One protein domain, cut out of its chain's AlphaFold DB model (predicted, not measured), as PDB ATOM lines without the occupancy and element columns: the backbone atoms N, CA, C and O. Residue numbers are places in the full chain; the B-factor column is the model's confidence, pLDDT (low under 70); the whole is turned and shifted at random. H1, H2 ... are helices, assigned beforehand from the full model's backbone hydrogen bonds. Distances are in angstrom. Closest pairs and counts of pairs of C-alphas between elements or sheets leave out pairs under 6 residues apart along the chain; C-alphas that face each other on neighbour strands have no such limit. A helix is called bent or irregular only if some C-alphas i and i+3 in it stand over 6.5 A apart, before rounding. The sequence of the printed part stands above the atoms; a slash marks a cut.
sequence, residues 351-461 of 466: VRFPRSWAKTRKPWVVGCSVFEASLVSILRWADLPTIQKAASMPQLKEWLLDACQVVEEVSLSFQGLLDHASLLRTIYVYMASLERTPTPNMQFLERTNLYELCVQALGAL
ATOM      1  N   VAL A 351     167.645 210.852 154.789       58.94
ATOM      2  CA  VAL A 351     168.811 210.580 155.633       58.94
ATOM      3  C   VAL A 351     169.439 209.263 155.184       58.94
ATOM      4  O   VAL A 351     168.745 208.252 155.076       58.94
ATOM      5  N   ARG A 352     170.738 209.275 154.872       64.38
ATOM      6  CA  ARG A 352     171.476 208.073 154.454       64.38
ATOM      7  C   ARG A 352     171.648 207.099 155.616       64.38
ATOM      8  O   ARG A 352     171.815 207.527 156.757       64.38
ATOM      9  N   PHE A 353     171.705 205.807 155.302       65.69
ATOM     10  CA  PHE A 353     171.954 204.744 156.271       65.69
ATOM     11  C   PHE A 353     173.448 204.385 156.331       65.69
ATOM     12  O   PHE A 353     173.989 203.835 155.370       65.69
ATOM     13  N   PRO A 354     174.155 204.653 157.443       66.19
ATOM     14  CA  PRO A 354     175.524 204.190 157.628       66.19
ATOM     15  C   PRO A 354     175.578 202.657 157.664       66.19
ATOM     16  O   PRO A 354     174.920 202.031 158.494       66.19
ATOM     17  N   ARG A 355     176.436 202.029 156.846       65.25
ATOM     18  CA  ARG A 355     176.649 200.563 156.889       65.25
ATOM     19  C   ARG A 355     177.101 200.041 158.262       65.25
ATOM     20  O   ARG A 355     176.937 198.862 158.555       65.25
ATOM     21  N   SER A 356     177.636 200.898 159.137       62.97
ATOM     22  CA  SER A 356     177.915 200.542 160.535       62.97
ATOM     23  C   SER A 356     176.664 200.080 161.297       62.97
ATOM     24  O   SER A 356     176.792 199.282 162.223       62.97
ATOM     25  N   TRP A 357     175.456 200.490 160.891       64.00
ATOM     26  CA  TRP A 357     174.209 200.071 161.536       64.00
ATOM     27  C   TRP A 357     173.907 198.578 161.370       64.00
ATOM     28  O   TRP A 357     173.369 197.964 162.293       64.00
ATOM     29  N   ALA A 358     174.319 197.959 160.259       58.66
ATOM     30  CA  ALA A 358     174.176 196.513 160.072       58.66
ATOM     31  C   ALA A 358     175.055 195.694 161.039       58.66
ATOM     32  O   ALA A 358     174.761 194.537 161.323       58.66
ATOM     33  N   LYS A 359     176.095 196.319 161.609       62.53
ATOM     34  CA  LYS A 359     177.015 195.727 162.596       62.53
ATOM     35  C   LYS A 359     176.597 195.995 164.044       62.53
ATOM     36  O   LYS A 359     177.339 195.682 164.975       62.53
ATOM     37  N   THR A 360     175.425 196.591 164.256       60.16
ATOM     38  CA  THR A 360     174.894 196.848 165.597       60.16
ATOM     39  C   THR A 360     174.422 195.555 166.258       60.16
ATOM     40  O   THR A 360     174.073 194.578 165.603       60.16
ATOM     41  N   ARG A 361     174.322 195.553 167.593       48.56
ATOM     42  CA  ARG A 361     173.790 194.408 168.363       48.56
ATOM     43  C   ARG A 361     172.285 194.144 168.138       48.56
ATOM     44  O   ARG A 361     171.727 193.245 168.767       48.56
ATOM     45  N   LYS A 362     171.611 194.943 167.301       55.38
ATOM     46  CA  LYS A 362     170.150 194.945 167.100       55.38
ATOM     47  C   LYS A 362     169.814 194.976 165.598       55.38
ATOM     48  O   LYS A 362     169.107 195.874 165.149       55.38
ATOM     49  N   PRO A 363     170.328 194.009 164.813       60.22
ATOM     50  CA  PRO A 363     170.272 194.062 163.356       60.22
ATOM     51  C   PRO A 363     168.828 194.054 162.841       60.22
ATOM     52  O   PRO A 363     168.491 194.835 161.959       60.22
ATOM     53  N   TRP A 364     167.947 193.246 163.440       57.56
ATOM     54  CA  TRP A 364     166.552 193.143 163.004       57.56
ATOM     55  C   TRP A 364     165.778 194.451 163.142       57.56
ATOM     56  O   TRP A 364     165.059 194.844 162.232       57.56
ATOM     57  N   VAL A 365     166.000 195.142 164.258       58.38
ATOM     58  CA  VAL A 365     165.399 196.433 164.591       58.38
ATOM     59  C   VAL A 365     165.741 197.439 163.487       58.38
ATOM     60  O   VAL A 365     164.853 197.977 162.831       58.38
ATOM     61  N   VAL A 366     167.039 197.576 163.183       68.00
ATOM     62  CA  VAL A 366     167.553 198.404 162.079       68.00
ATOM     63  C   VAL A 366     166.931 198.014 160.735       68.00
ATOM     64  O   VAL A 366     166.432 198.881 160.022       68.00
ATOM     65  N   GLY A 367     166.959 196.732 160.370       70.38
ATOM     66  CA  GLY A 367     166.510 196.288 159.051       70.38
ATOM     67  C   GLY A 367     165.006 196.448 158.818       70.38
ATOM     68  O   GLY A 367     164.619 196.797 157.704       70.38
ATOM     69  N   CYS A 368     164.173 196.282 159.853       71.12
ATOM     70  CA  CYS A 368     162.742 196.578 159.778       71.12
ATOM     71  C   CYS A 368     162.507 198.043 159.398       71.12
ATOM     72  O   CYS A 368     161.920 198.301 158.352       71.12
ATOM     73  N   SER A 369     163.020 199.018 160.156       71.38
ATOM     74  CA  SER A 369     162.715 200.423 159.840       71.38
ATOM     75  C   SER A 369     163.497 200.998 158.660       71.38
ATOM     76  O   SER A 369     163.023 201.946 158.038       71.38
ATOM     77  N   VAL A 370     164.626 200.406 158.254       79.62
ATOM     78  CA  VAL A 370     165.234 200.695 156.938       79.62
ATOM     79  C   VAL A 370     164.295 200.251 155.805       79.62
ATOM     80  O   VAL A 370     164.100 200.990 154.836       79.62
ATOM     81  N   PHE A 371     163.654 199.086 155.936       83.12
ATOM     82  CA  PHE A 371     162.637 198.611 154.995       83.12
ATOM     83  C   PHE A 371     161.363 199.482 155.026       83.12
ATOM     84  O   PHE A 371     160.917 199.939 153.975       83.12
ATOM     85  N   GLU A 372     160.819 199.812 156.202       77.00
ATOM     86  CA  GLU A 372     159.640 200.691 156.341       77.00
ATOM     87  C   GLU A 372     159.890 202.091 155.754       77.00
ATOM     88  O   GLU A 372     159.085 202.594 154.962       77.00
ATOM     89  N   ALA A 373     161.040 202.700 156.071       77.00
ATOM     90  CA  ALA A 373     161.470 203.968 155.488       77.00
ATOM     91  C   ALA A 373     161.577 203.898 153.963       77.00
ATOM     92  O   ALA A 373     161.392 204.916 153.296       77.00
ATOM     93  N   SER A 374     161.870 202.721 153.401       85.31
ATOM     94  CA  SER A 374     161.973 202.538 151.953       85.31
ATOM     95  C   SER A 374     160.612 202.623 151.284       85.31
ATOM     96  O   SER A 374     160.459 203.366 150.316       85.31
ATOM     97  N   LEU A 375     159.603 201.957 151.846       83.00
ATOM     98  CA  LEU A 375     158.228 202.039 151.351       83.00
ATOM     99  C   LEU A 375     157.673 203.472 151.472       83.00
ATOM    100  O   LEU A 375     157.114 203.999 150.511       83.00
ATOM    101  N   VAL A 376     157.918 204.150 152.601       78.00
ATOM    102  CA  VAL A 376     157.556 205.570 152.797       78.00
ATOM    103  C   VAL A 376     158.277 206.494 151.808       78.00
ATOM    104  O   VAL A 376     157.677 207.437 151.293       78.00
ATOM    105  N   SER A 377     159.553 206.233 151.522       79.81
ATOM    106  CA  SER A 377     160.352 207.030 150.582       79.81
ATOM    107  C   SER A 377     159.883 206.886 149.136       79.81
ATOM    108  O   SER A 377     159.856 207.871 148.399       79.81
ATOM    109  N   ILE A 378     159.471 205.679 148.743       84.00
ATOM    110  CA  ILE A 378     158.868 205.396 147.435       84.00
ATOM    111  C   ILE A 378     157.536 206.137 147.287       84.00
ATOM    112  O   ILE A 378     157.321 206.802 146.274       84.00
ATOM    113  N   LEU A 379     156.671 206.088 148.305       81.19
ATOM    114  CA  LEU A 379     155.372 206.769 148.284       81.19
ATOM    115  C   LEU A 379     155.514 208.290 148.215       81.19
ATOM    116  O   LEU A 379     154.959 208.915 147.317       81.19
ATOM    117  N   ARG A 380     156.358 208.886 149.064       76.25
ATOM    118  CA  ARG A 380     156.638 210.329 148.996       76.25
ATOM    119  C   ARG A 380     157.233 210.764 147.659       76.25
ATOM    120  O   ARG A 380     156.944 211.867 147.212       76.25
ATOM    121  N   TRP A 381     158.036 209.922 147.001       83.19
ATOM    122  CA  TRP A 381     158.483 210.182 145.630       83.19
ATOM    123  C   TRP A 381     157.333 210.082 144.616       83.19
ATOM    124  O   TRP A 381     157.270 210.878 143.679       83.19
ATOM    125  N   ALA A 382     156.405 209.145 144.804       80.25
ATOM    126  CA  ALA A 382     155.232 208.979 143.954       80.25
ATOM    127  C   ALA A 382     154.227 210.144 144.053       80.25
ATOM    128  O   ALA A 382     153.542 210.416 143.067       80.25
ATOM    129  N   ASP A 383     154.211 210.893 145.153       76.31
ATOM    130  CA  ASP A 383     153.404 212.115 145.296       76.31
ATOM    131  C   ASP A 383     154.048 213.367 144.662       76.31
ATOM    132  O   ASP A 383     153.382 214.386 144.467       76.31
ATOM    133  N   LEU A 384     155.336 213.320 144.289       75.31
ATOM    134  CA  LEU A 384     156.021 214.481 143.706       75.31
ATOM    135  C   LEU A 384     155.473 214.858 142.308       75.31
ATOM    136  O   LEU A 384     155.183 213.982 141.482       75.31
ATOM    137  N   PRO A 385     155.442 216.160 141.956       75.00
ATOM    138  CA  PRO A 385     155.223 216.612 140.584       75.00
ATOM    139  C   PRO A 385     156.220 215.981 139.601       75.00
ATOM    140  O   PRO A 385     157.401 215.834 139.915       75.00
ATOM    141  N   THR A 386     155.792 215.684 138.372       74.75
ATOM    142  CA  THR A 386     156.579 214.936 137.364       74.75
ATOM    143  C   THR A 386     157.982 215.502 137.105       74.75
ATOM    144  O   THR A 386     158.932 214.748 136.909       74.75
ATOM    145  N   ILE A 387     158.134 216.831 137.152       63.62
ATOM    146  CA  ILE A 387     159.427 217.520 136.991       63.62
ATOM    147  C   ILE A 387     160.359 217.237 138.184       63.62
ATOM    148  O   ILE A 387     161.554 217.016 137.998       63.62
ATOM    149  N   GLN A 388     159.815 217.200 139.404       69.06
ATOM    150  CA  GLN A 388     160.573 216.890 140.616       69.06
ATOM    151  C   GLN A 388     160.910 215.396 140.693       69.06
ATOM    152  O   GLN A 388     162.066 215.074 140.950       69.06
ATOM    153  N   LYS A 389     159.972 214.497 140.342       74.62
ATOM    154  CA  LYS A 389     160.210 213.039 140.245       74.62
ATOM    155  C   LYS A 389     161.460 212.692 139.444       74.62
ATOM    156  O   LYS A 389     162.263 211.872 139.889       74.62
ATOM    157  N   ALA A 390     161.626 213.317 138.277       67.75
ATOM    158  CA  ALA A 390     162.775 213.100 137.404       67.75
ATOM    159  C   ALA A 390     164.096 213.583 138.034       67.75
ATOM    160  O   ALA A 390     165.124 212.926 137.874       67.75
ATOM    161  N   ALA A 391     164.066 214.691 138.782       68.56
ATOM    162  CA  ALA A 391     165.234 215.249 139.463       68.56
ATOM    163  C   ALA A 391     165.634 214.467 140.731       68.56
ATOM    164  O   ALA A 391     166.823 214.347 141.017       68.56
ATOM    165  N   SER A 392     164.669 213.909 141.470       73.81
ATOM    166  CA  SER A 392     164.903 213.142 142.704       73.81
ATOM    167  C   SER A 392     165.120 211.640 142.477       73.81
ATOM    168  O   SER A 392     165.656 210.966 143.352       73.81
ATOM    169  N   MET A 393     164.747 211.094 141.312       79.75
ATOM    170  CA  MET A 393     164.940 209.674 140.969       79.75
ATOM    171  C   MET A 393     166.385 209.162 141.200       79.75
ATOM    172  O   MET A 393     166.527 208.065 141.738       79.75
ATOM    173  N   PRO A 394     167.471 209.903 140.880       82.75
ATOM    174  CA  PRO A 394     168.833 209.457 141.193       82.75
ATOM    175  C   PRO A 394     169.101 209.318 142.698       82.75
ATOM    176  O   PRO A 394     169.762 208.368 143.110       82.75
ATOM    177  N   GLN A 395     168.554 210.227 143.515       81.38
ATOM    178  CA  GLN A 395     168.699 210.202 144.976       81.38
ATOM    179  C   GLN A 395     167.934 209.019 145.578       81.38
ATOM    180  O   GLN A 395     168.493 208.283 146.383       81.38
ATOM    181  N   LEU A 396     166.702 208.771 145.113       83.62
ATOM    182  CA  LEU A 396     165.914 207.603 145.516       83.62
ATOM    183  C   LEU A 396     166.624 206.284 145.166       83.62
ATOM    184  O   LEU A 396     166.640 205.374 145.988       83.62
ATOM    185  N   LYS A 397     167.260 206.182 143.990       85.31
ATOM    186  CA  LYS A 397     168.041 204.989 143.611       85.31
ATOM    187  C   LYS A 397     169.286 204.789 144.476       85.31
ATOM    188  O   LYS A 397     169.546 203.662 144.884       85.31
ATOM    189  N   GLU A 398     170.052 205.846 144.750       85.50
ATOM    190  CA  GLU A 398     171.241 205.768 145.614       85.50
ATOM    191  C   GLU A 398     170.855 205.369 147.048       85.50
ATOM    192  O   GLU A 398     171.443 204.464 147.633       85.50
ATOM    193  N   TRP A 399     169.795 205.977 147.579       84.44
ATOM    194  CA  TRP A 399     169.286 205.702 148.918       84.44
ATOM    195  C   TRP A 399     168.679 204.292 149.044       84.44
ATOM    196  O   TRP A 399     168.932 203.608 150.032       84.44
ATOM    197  N   LEU A 400     167.945 203.801 148.031       87.75
ATOM    198  CA  LEU A 400     167.443 202.416 148.011       87.75
ATOM    199  C   LEU A 400     168.579 201.393 147.902       87.75
ATOM    200  O   LEU A 400     168.456 200.293 148.434       87.75
ATOM    201  N   LEU A 401     169.690 201.741 147.245       89.75
ATOM    202  CA  LEU A 401     170.885 200.902 147.189       89.75
ATOM    203  C   LEU A 401     171.577 200.807 148.561       89.75
ATOM    204  O   LEU A 401     171.947 199.705 148.968       89.75
ATOM    205  N   ASP A 402     171.704 201.921 149.290       85.06
ATOM    206  CA  ASP A 402     172.178 201.927 150.684       85.06
ATOM    207  C   ASP A 402     171.232 201.113 151.592       85.06
ATOM    208  O   ASP A 402     171.687 200.280 152.380       85.06
ATOM    209  N   ALA A 403     169.914 201.281 151.435       86.56
ATOM    210  CA  ALA A 403     168.898 200.539 152.181       86.56
ATOM    211  C   ALA A 403     168.979 199.022 151.925       86.56
ATOM    212  O   ALA A 403     169.058 198.249 152.881       86.56
ATOM    213  N   CYS A 404     169.053 198.589 150.658       88.69
ATOM    214  CA  CYS A 404     169.256 197.181 150.290       88.69
ATOM    215  C   CYS A 404     170.484 196.592 150.987       88.69
ATOM    216  O   CYS A 404     170.393 195.529 151.590       88.69
ATOM    217  N   GLN A 405     171.622 197.291 150.946       87.69
ATOM    218  CA  GLN A 405     172.870 196.810 151.546       87.69
ATOM    219  C   GLN A 405     172.761 196.647 153.063       87.69
ATOM    220  O   GLN A 405     173.253 195.657 153.598       87.69
ATOM    221  N   VAL A 406     172.106 197.587 153.753       84.19
ATOM    222  CA  VAL A 406     171.917 197.500 155.206       84.19
ATOM    223  C   VAL A 406     170.967 196.360 155.571       84.19
ATOM    224  O   VAL A 406     171.315 195.586 156.457       84.19
ATOM    225  N   VAL A 407     169.825 196.190 154.888       84.00
ATOM    226  CA  VAL A 407     168.891 195.076 155.174       84.00
ATOM    227  C   VAL A 407     169.501 193.720 154.791       84.00
ATOM    228  O   VAL A 407     169.314 192.746 155.518       84.00
ATOM    229  N   GLU A 408     170.294 193.641 153.716       87.00
ATOM    230  CA  GLU A 408     171.037 192.429 153.344       87.00
ATOM    231  C   GLU A 408     172.112 192.065 154.381       87.00
ATOM    232  O   GLU A 408     172.086 190.939 154.878       87.00
ATOM    233  N   GLU A 409     173.006 192.989 154.765       84.12
ATOM    234  CA  GLU A 409     174.056 192.739 155.775       84.12
ATOM    235  C   GLU A 409     173.437 192.402 157.148       84.12
ATOM    236  O   GLU A 409     173.901 191.487 157.831       84.12
ATOM    237  N   VAL A 410     172.311 193.036 157.499       76.50
ATOM    238  CA  VAL A 410     171.458 192.657 158.636       76.50
ATOM    239  C   VAL A 410     170.935 191.222 158.504       76.50
ATOM    240  O   VAL A 410     171.050 190.452 159.461       76.50
ATOM    241  N   SER A 411     170.378 190.834 157.350       78.75
ATOM    242  CA  SER A 411     169.711 189.534 157.164       78.75
ATOM    243  C   SER A 411     170.646 188.334 157.362       78.75
ATOM    244  O   SER A 411     170.216 187.290 157.855       78.75
ATOM    245  N   LEU A 412     171.949 188.508 157.099       78.75
ATOM    246  CA  LEU A 412     172.990 187.511 157.387       78.75
ATOM    247  C   LEU A 412     173.085 187.164 158.884       78.75
ATOM    248  O   LEU A 412     173.454 186.046 159.240       78.75
ATOM    249  N   SER A 413     172.739 188.115 159.754       66.75
ATOM    250  CA  SER A 413     172.689 187.955 161.214       66.75
ATOM    251  C   SER A 413     171.271 187.735 161.767       66.75
ATOM    252  O   SER A 413     171.114 187.356 162.929       66.75
ATOM    253  N   PHE A 414     170.234 187.944 160.947       67.12
ATOM    254  CA  PHE A 414     168.827 187.772 161.306       67.12
ATOM    255  C   PHE A 414     168.001 187.283 160.106       67.12
ATOM    256  O   PHE A 414     167.512 188.069 159.294       67.12
ATOM    257  N   GLN A 415     167.788 185.969 160.018       70.50
ATOM    258  CA  GLN A 415     167.119 185.358 158.861       70.50
ATOM    259  C   GLN A 415     165.652 185.790 158.673       70.50
ATOM    260  O   GLN A 415     165.153 185.723 157.555       70.50
ATOM    261  N   GLY A 416     164.973 186.307 159.706       66.00
ATOM    262  CA  GLY A 416     163.601 186.832 159.590       66.00
ATOM    263  C   GLY A 416     163.452 188.069 158.687       66.00
ATOM    264  O   GLY A 416     162.336 188.452 158.351       66.00
ATOM    265  N   LEU A 417     164.563 188.685 158.264       74.38
ATOM    266  CA  LEU A 417     164.588 189.774 157.281       74.38
ATOM    267  C   LEU A 417     165.027 189.328 155.878       74.38
ATOM    268  O   LEU A 417     165.159 190.173 154.998       74.38
ATOM    269  N   LEU A 418     165.239 188.031 155.634       76.62
ATOM    270  CA  LEU A 418     165.670 187.538 154.321       76.62
ATOM    271  C   LEU A 418     164.656 187.887 153.217       76.62
ATOM    272  O   LEU A 418     165.041 188.376 152.155       76.62
ATOM    273  N   ASP A 419     163.360 187.718 153.490       79.50
ATOM    274  CA  ASP A 419     162.299 188.076 152.544       79.50
ATOM    275  C   ASP A 419     162.142 189.599 152.386       79.50
ATOM    276  O   ASP A 419     161.926 190.083 151.276       79.50
ATOM    277  N   HIS A 420     162.356 190.372 153.459       85.31
ATOM    278  CA  HIS A 420     162.369 191.840 153.423       85.31
ATOM    279  C   HIS A 420     163.516 192.368 152.539       85.31
ATOM    280  O   HIS A 420     163.309 193.256 151.712       85.31
ATOM    281  N   ALA A 421     164.715 191.783 152.668       86.31
ATOM    282  CA  ALA A 421     165.869 192.078 151.821       86.31
ATOM    283  C   ALA A 421     165.596 191.710 150.352       86.31
ATOM    284  O   ALA A 421     165.820 192.522 149.458       86.31
ATOM    285  N   SER A 422     165.056 190.512 150.106       86.88
ATOM    286  CA  SER A 422     164.695 190.022 148.768       86.88
ATOM    287  C   SER A 422     163.673 190.933 148.068       86.88
ATOM    288  O   SER A 422     163.840 191.302 146.901       86.88
ATOM    289  N   LEU A 423     162.647 191.367 148.803       88.75
ATOM    290  CA  LEU A 423     161.618 192.294 148.340       88.75
ATOM    291  C   LEU A 423     162.200 193.674 148.005       88.75
ATOM    292  O   LEU A 423     161.995 194.178 146.900       88.75
ATOM    293  N   LEU A 424     162.991 194.255 148.911       90.38
ATOM    294  CA  LEU A 424     163.624 195.560 148.704       90.38
ATOM    295  C   LEU A 424     164.617 195.541 147.528       90.38
ATOM    296  O   LEU A 424     164.614 196.451 146.698       90.38
ATOM    297  N   ARG A 425     165.390 194.458 147.386       90.31
ATOM    298  CA  ARG A 425     166.277 194.215 146.240       90.31
ATOM    299  C   ARG A 425     165.497 194.104 144.928       90.31
ATOM    300  O   ARG A 425     165.945 194.637 143.916       90.31
ATOM    301  N   THR A 426     164.331 193.455 144.935       88.50
ATOM    302  CA  THR A 426     163.457 193.341 143.751       88.50
ATOM    303  C   THR A 426     162.947 194.716 143.311       88.50
ATOM    304  O   THR A 426     163.045 195.052 142.130       88.50
ATOM    305  N   ILE A 427     162.505 195.546 144.262       88.94
ATOM    306  CA  ILE A 427     162.108 196.943 144.022       88.94
ATOM    307  C   ILE A 427     163.277 197.754 143.444       88.94
ATOM    308  O   ILE A 427     163.127 198.410 142.412       88.94
ATOM    309  N   TYR A 428     164.462 197.676 144.059       90.00
ATOM    310  CA  TYR A 428     165.653 198.373 143.572       90.00
ATOM    311  C   TYR A 428     166.031 197.955 142.143       90.00
ATOM    312  O   TYR A 428     166.316 198.823 141.318       90.00
ATOM    313  N   VAL A 429     165.996 196.657 141.813       87.38
ATOM    314  CA  VAL A 429     166.298 196.169 140.453       87.38
ATOM    315  C   VAL A 429     165.270 196.674 139.438       87.38
ATOM    316  O   VAL A 429     165.681 197.149 138.382       87.38
ATOM    317  N   TYR A 430     163.971 196.663 139.757       84.88
ATOM    318  CA  TYR A 430     162.926 197.218 138.884       84.88
ATOM    319  C   TYR A 430     163.153 198.713 138.609       84.88
ATOM    320  O   TYR A 430     163.079 199.177 137.471       84.88
ATOM    321  N   MET A 431     163.502 199.483 139.644       82.12
ATOM    322  CA  MET A 431     163.818 200.902 139.481       82.12
ATOM    323  C   MET A 431     165.135 201.123 138.725       82.12
ATOM    324  O   MET A 431     165.247 202.080 137.959       82.12
ATOM    325  N   ALA A 432     166.153 200.284 138.926       82.62
ATOM    326  CA  ALA A 432     167.451 200.390 138.259       82.62
ATOM    327  C   ALA A 432     167.358 200.064 136.759       82.62
ATOM    328  O   ALA A 432     167.890 200.821 135.944       82.62
ATOM    329  N   SER A 433     166.639 198.996 136.411       74.81
ATOM    330  CA  SER A 433     166.446 198.466 135.059       74.81
ATOM    331  C   SER A 433     164.968 198.156 134.811       74.81
ATOM    332  O   SER A 433     164.417 197.276 135.464       74.81
ATOM    333  N   LEU A 434     164.370 198.807 133.803       65.75
ATOM    334  CA  LEU A 434     162.978 198.632 133.336       65.75
ATOM    335  C   LEU A 434     162.690 197.259 132.673       65.75
ATOM    336  O   LEU A 434     161.839 197.126 131.792       65.75
ATOM    337  N   GLU A 435     163.423 196.224 133.069       67.06
ATOM    338  CA  GLU A 435     163.196 194.845 132.655       67.06
ATOM    339  C   GLU A 435     162.123 194.191 133.539       67.06
ATOM    340  O   GLU A 435     161.803 194.663 134.630       67.06
ATOM    341  N   ARG A 436     161.542 193.079 133.075       61.81
ATOM    342  CA  ARG A 436     160.549 192.333 133.860       61.81
ATOM    343  C   ARG A 436     161.226 191.609 135.023       61.81
ATOM    344  O   ARG A 436     161.695 190.483 134.861       61.81
ATOM    345  N   THR A 437     161.242 192.241 136.191       63.06
ATOM    346  CA  THR A 437     161.599 191.586 137.454       63.06
ATOM    347  C   THR A 437     160.630 190.444 137.786       63.06
ATOM    348  O   THR A 437     159.485 190.456 137.320       63.06
ATOM    349  N   PRO A 438     161.047 189.459 138.605       69.06
ATOM    350  CA  PRO A 438     160.108 188.520 139.211       69.06
ATOM    351  C   PRO A 438     159.039 189.262 140.026       69.06
ATOM    352  O   PRO A 438     159.273 190.366 140.524       69.06
ATOM    353  N   THR A 439     157.870 188.643 140.173       75.69
ATOM    354  CA  THR A 439     156.803 189.149 141.038       75.69
ATOM    355  C   THR A 439     157.239 189.090 142.509       75.69
ATOM    356  O   THR A 439     157.778 188.070 142.947       75.69
ATOM    357  N   PRO A 440     157.049 190.173 143.285       79.94
ATOM    358  CA  PRO A 440     157.452 190.212 144.685       79.94
ATOM    359  C   PRO A 440     156.593 189.271 145.539       79.94
ATOM    360  O   PRO A 440     155.371 189.402 145.577       79.94
ATOM    361  N   ASN A 441     157.228 188.357 146.279       80.00
ATOM    362  CA  ASN A 441     156.541 187.615 147.334       80.00
ATOM    363  C   ASN A 441     156.265 188.556 148.519       80.00
ATOM    364  O   ASN A 441     157.194 189.175 149.029       80.00
ATOM    365  N   MET A 442     155.012 188.631 148.972       81.56
ATOM    366  CA  MET A 442     154.599 189.411 150.149       81.56
ATOM    367  C   MET A 442     153.869 188.578 151.213       81.56
ATOM    368  O   MET A 442     153.347 189.145 152.170       81.56
ATOM    369  N   GLN A 443     153.846 187.242 151.102       74.19
ATOM    370  CA  GLN A 443     153.139 186.369 152.057       74.19
ATOM    371  C   GLN A 443     153.637 186.546 153.501       74.19
ATOM    372  O   GLN A 443     152.857 186.474 154.446       74.19
ATOM    373  N   PHE A 444     154.924 186.855 153.683       73.38
ATOM    374  CA  PHE A 444     155.518 187.131 154.997       73.38
ATOM    375  C   PHE A 444     155.021 188.438 155.650       73.38
ATOM    376  O   PHE A 444     155.194 188.614 156.854       73.38
ATOM    377  N   LEU A 445     154.408 189.344 154.876       69.06
ATOM    378  CA  LEU A 445     153.784 190.572 155.374       69.06
ATOM    379  C   LEU A 445     152.288 190.402 155.667       69.06
ATOM    380  O   LEU A 445     151.701 191.315 156.247       69.06
ATOM    381  N   GLU A 446     151.645 189.294 155.282       67.62
ATOM    382  CA  GLU A 446     150.201 189.116 155.476       67.62
ATOM    383  C   GLU A 446     149.783 189.366 156.933       67.62
ATOM    384  O   GLU A 446     150.392 188.867 157.878       67.62
ATOM    385  N   ARG A 447     148.696 190.131 157.109       52.16
ATOM    386  CA  ARG A 447     148.147 190.559 158.414       52.16
ATOM    387  C   ARG A 447     149.035 191.523 159.218       52.16
ATOM    388  O   ARG A 447     148.652 191.887 160.327       52.16
ATOM    389  N   THR A 448     150.166 191.982 158.680       59.50
ATOM    390  CA  THR A 448     150.938 193.098 159.254       59.50
ATOM    391  C   THR A 448     150.445 194.447 158.721       59.50
ATOM    392  O   THR A 448     149.950 194.547 157.597       59.50
ATOM    393  N   ASN A 449     150.679 195.520 159.484       60.16
ATOM    394  CA  ASN A 449     150.431 196.899 159.039       60.16
ATOM    395  C   ASN A 449     151.285 197.311 157.817       60.16
ATOM    396  O   ASN A 449     150.994 198.325 157.184       60.16
ATOM    397  N   LEU A 450     152.329 196.541 157.485       68.25
ATOM    398  CA  LEU A 450     153.232 196.797 156.362       68.25
ATOM    399  C   LEU A 450     152.732 196.203 155.038       68.25
ATOM    400  O   LEU A 450     153.222 196.603 153.983       68.25
ATOM    401  N   TYR A 451     151.741 195.302 155.060       74.81
ATOM    402  CA  TYR A 451     151.158 194.739 153.838       74.81
ATOM    403  C   TYR A 451     150.502 195.824 152.976       74.81
ATOM    404  O   TYR A 451     150.880 196.003 151.821       74.81
ATOM    405  N   GLU A 452     149.578 196.604 153.554       73.94
ATOM    406  CA  GLU A 452     148.930 197.735 152.869       73.94
ATOM    407  C   GLU A 452     149.963 198.724 152.321       73.94
ATOM    408  O   GLU A 452     149.862 199.174 151.181       73.94
ATOM    409  N   LEU A 453     150.979 199.029 153.132       75.25
ATOM    410  CA  LEU A 453     152.035 199.973 152.796       75.25
ATOM    411  C   LEU A 453     152.874 199.494 151.605       75.25
ATOM    412  O   LEU A 453     153.186 200.277 150.709       75.25
ATOM    413  N   CYS A 454     153.221 198.206 151.573       82.06
ATOM    414  CA  CYS A 454     153.981 197.628 150.475       82.06
ATOM    415  C   CYS A 454     153.135 197.508 149.202       82.06
ATOM    416  O   CYS A 454     153.624 197.828 148.122       82.06
ATOM    417  N   VAL A 455     151.853 197.143 149.314       82.12
ATOM    418  CA  VAL A 455     150.901 197.156 148.189       82.12
ATOM    419  C   VAL A 455     150.799 198.559 147.577       82.12
ATOM    420  O   VAL A 455     150.880 198.701 146.358       82.12
ATOM    421  N   GLN A 456     150.692 199.601 148.409       80.81
ATOM    422  CA  GLN A 456     150.679 200.995 147.955       80.81
ATOM    423  C   GLN A 456     152.004 201.387 147.283       80.81
ATOM    424  O   GLN A 456     151.982 201.922 146.178       80.81
ATOM    425  N   ALA A 457     153.154 201.092 147.900       83.69
ATOM    426  CA  ALA A 457     154.469 201.453 147.361       83.69
ATOM    427  C   ALA A 457     154.802 200.734 146.038       83.69
ATOM    428  O   ALA A 457     155.374 201.342 145.135       83.69
ATOM    429  N   LEU A 458     154.411 199.464 145.887       85.62
ATOM    430  CA  LEU A 458     154.558 198.709 144.639       85.62
ATOM    431  C   LEU A 458     153.617 199.231 143.545       85.62
ATOM    432  O   LEU A 458     154.059 199.449 142.418       85.62
ATOM    433  N   GLY A 459     152.349 199.501 143.878       82.94
ATOM    434  CA  GLY A 459     151.388 200.099 142.946       82.94
ATOM    435  C   GLY A 459     151.816 201.490 142.469       82.94
ATOM    436  O   GLY A 459     151.682 201.809 141.291       82.94
ATOM    437  N   ALA A 460     152.425 202.281 143.354       82.62
ATOM    438  CA  ALA A 460     153.012 203.587 143.057       82.62
ATOM    439  C   ALA A 460     154.265 203.533 142.151       82.62
ATOM    440  O   ALA A 460     154.668 204.555 141.595       82.62
ATOM    441  N   LEU A 461     154.860 202.346 141.985       82.19
ATOM    442  CA  LEU A 461     155.928 202.047 141.024       82.19
ATOM    443  C   LEU A 461     155.424 201.277 139.789       82.19
ATOM    444  O   LEU A 461     156.244 200.845 138.988       82.19
TER     445      LEU A 461
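Overview. This is residues 351 to 461 of the 466 residues of the protein "Fungal_trans domain-containing protein" of Fusarium kuroshium (UniProt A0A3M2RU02). Three long helices, H2, H3 and H4, lie side by side in an up-and-down bundle, each running against the one before it in the chain. The shorter H5 packs on H2 on the side away from H3, reached by a long loop after H4, and the little H1 sits by the end of H3 and the start of H2. The printed part has 111 residues with five named helices, H1 to H5, and no named strand: all helix. It is compact, with a radius of gyration of the C-alphas of 13.6 A and spans of 41 by 30 by 25 A.

Along the chain. Find C-alpha 386 at (156.579, 214.936, 137.364); from there H3, residues 386 to 411, runs 34.8 A. It is irregular, C-alphas 391 and 394 being 7.0 A apart, with a kink of 46 degrees near residue 394. H2 is residues 363 to 382, 28.7 A. H4, residues 415 to 432, 25.5 A, is irregular at C-alphas 416 and 419, 7.3 A apart. H1 is residues 355 to 359, 7.5 A. H5, residues 449 to 459, 16.4 A, ends at C-alpha 459, (151.388, 200.099, 142.946).

Arrangement. Look first at hub H2: it touches H3 at C-alphas 367 and 407, the closest, 4.7 A, a hairpin at a shallow tilt of 13 degrees. H3 and H4, also a hairpin, touch closest at C-alphas 411 and 417, 5.1 A. H5 touches residues 372 to 379 of H2 alone, closest at C-alphas 379 and 457, 5.5 A, at a steep tilt of 41 degrees. H1 touches residues 402 to 410 of H3 alone, closest at C-alphas 358 and 410, 4.9 A. Every O i to N i+4 pair is within hydrogen-bond range in H2, against 19 of 22 in H3, 12 of 14 in H4, 6 of 7 in H5 and 0 of 1 in H1, where 2 of 2 O i to N i+3 pairs are.

Size, cuts and confidence. The C-alphas farthest apart, Arg 361 and Ile 387, are 41.5 A apart. The printed part has no cut; the link from H4 to H5 is long, with 16 residues. Mean pLDDT of the printed part is 75.7, and residues 351 to 366 are among those under 70.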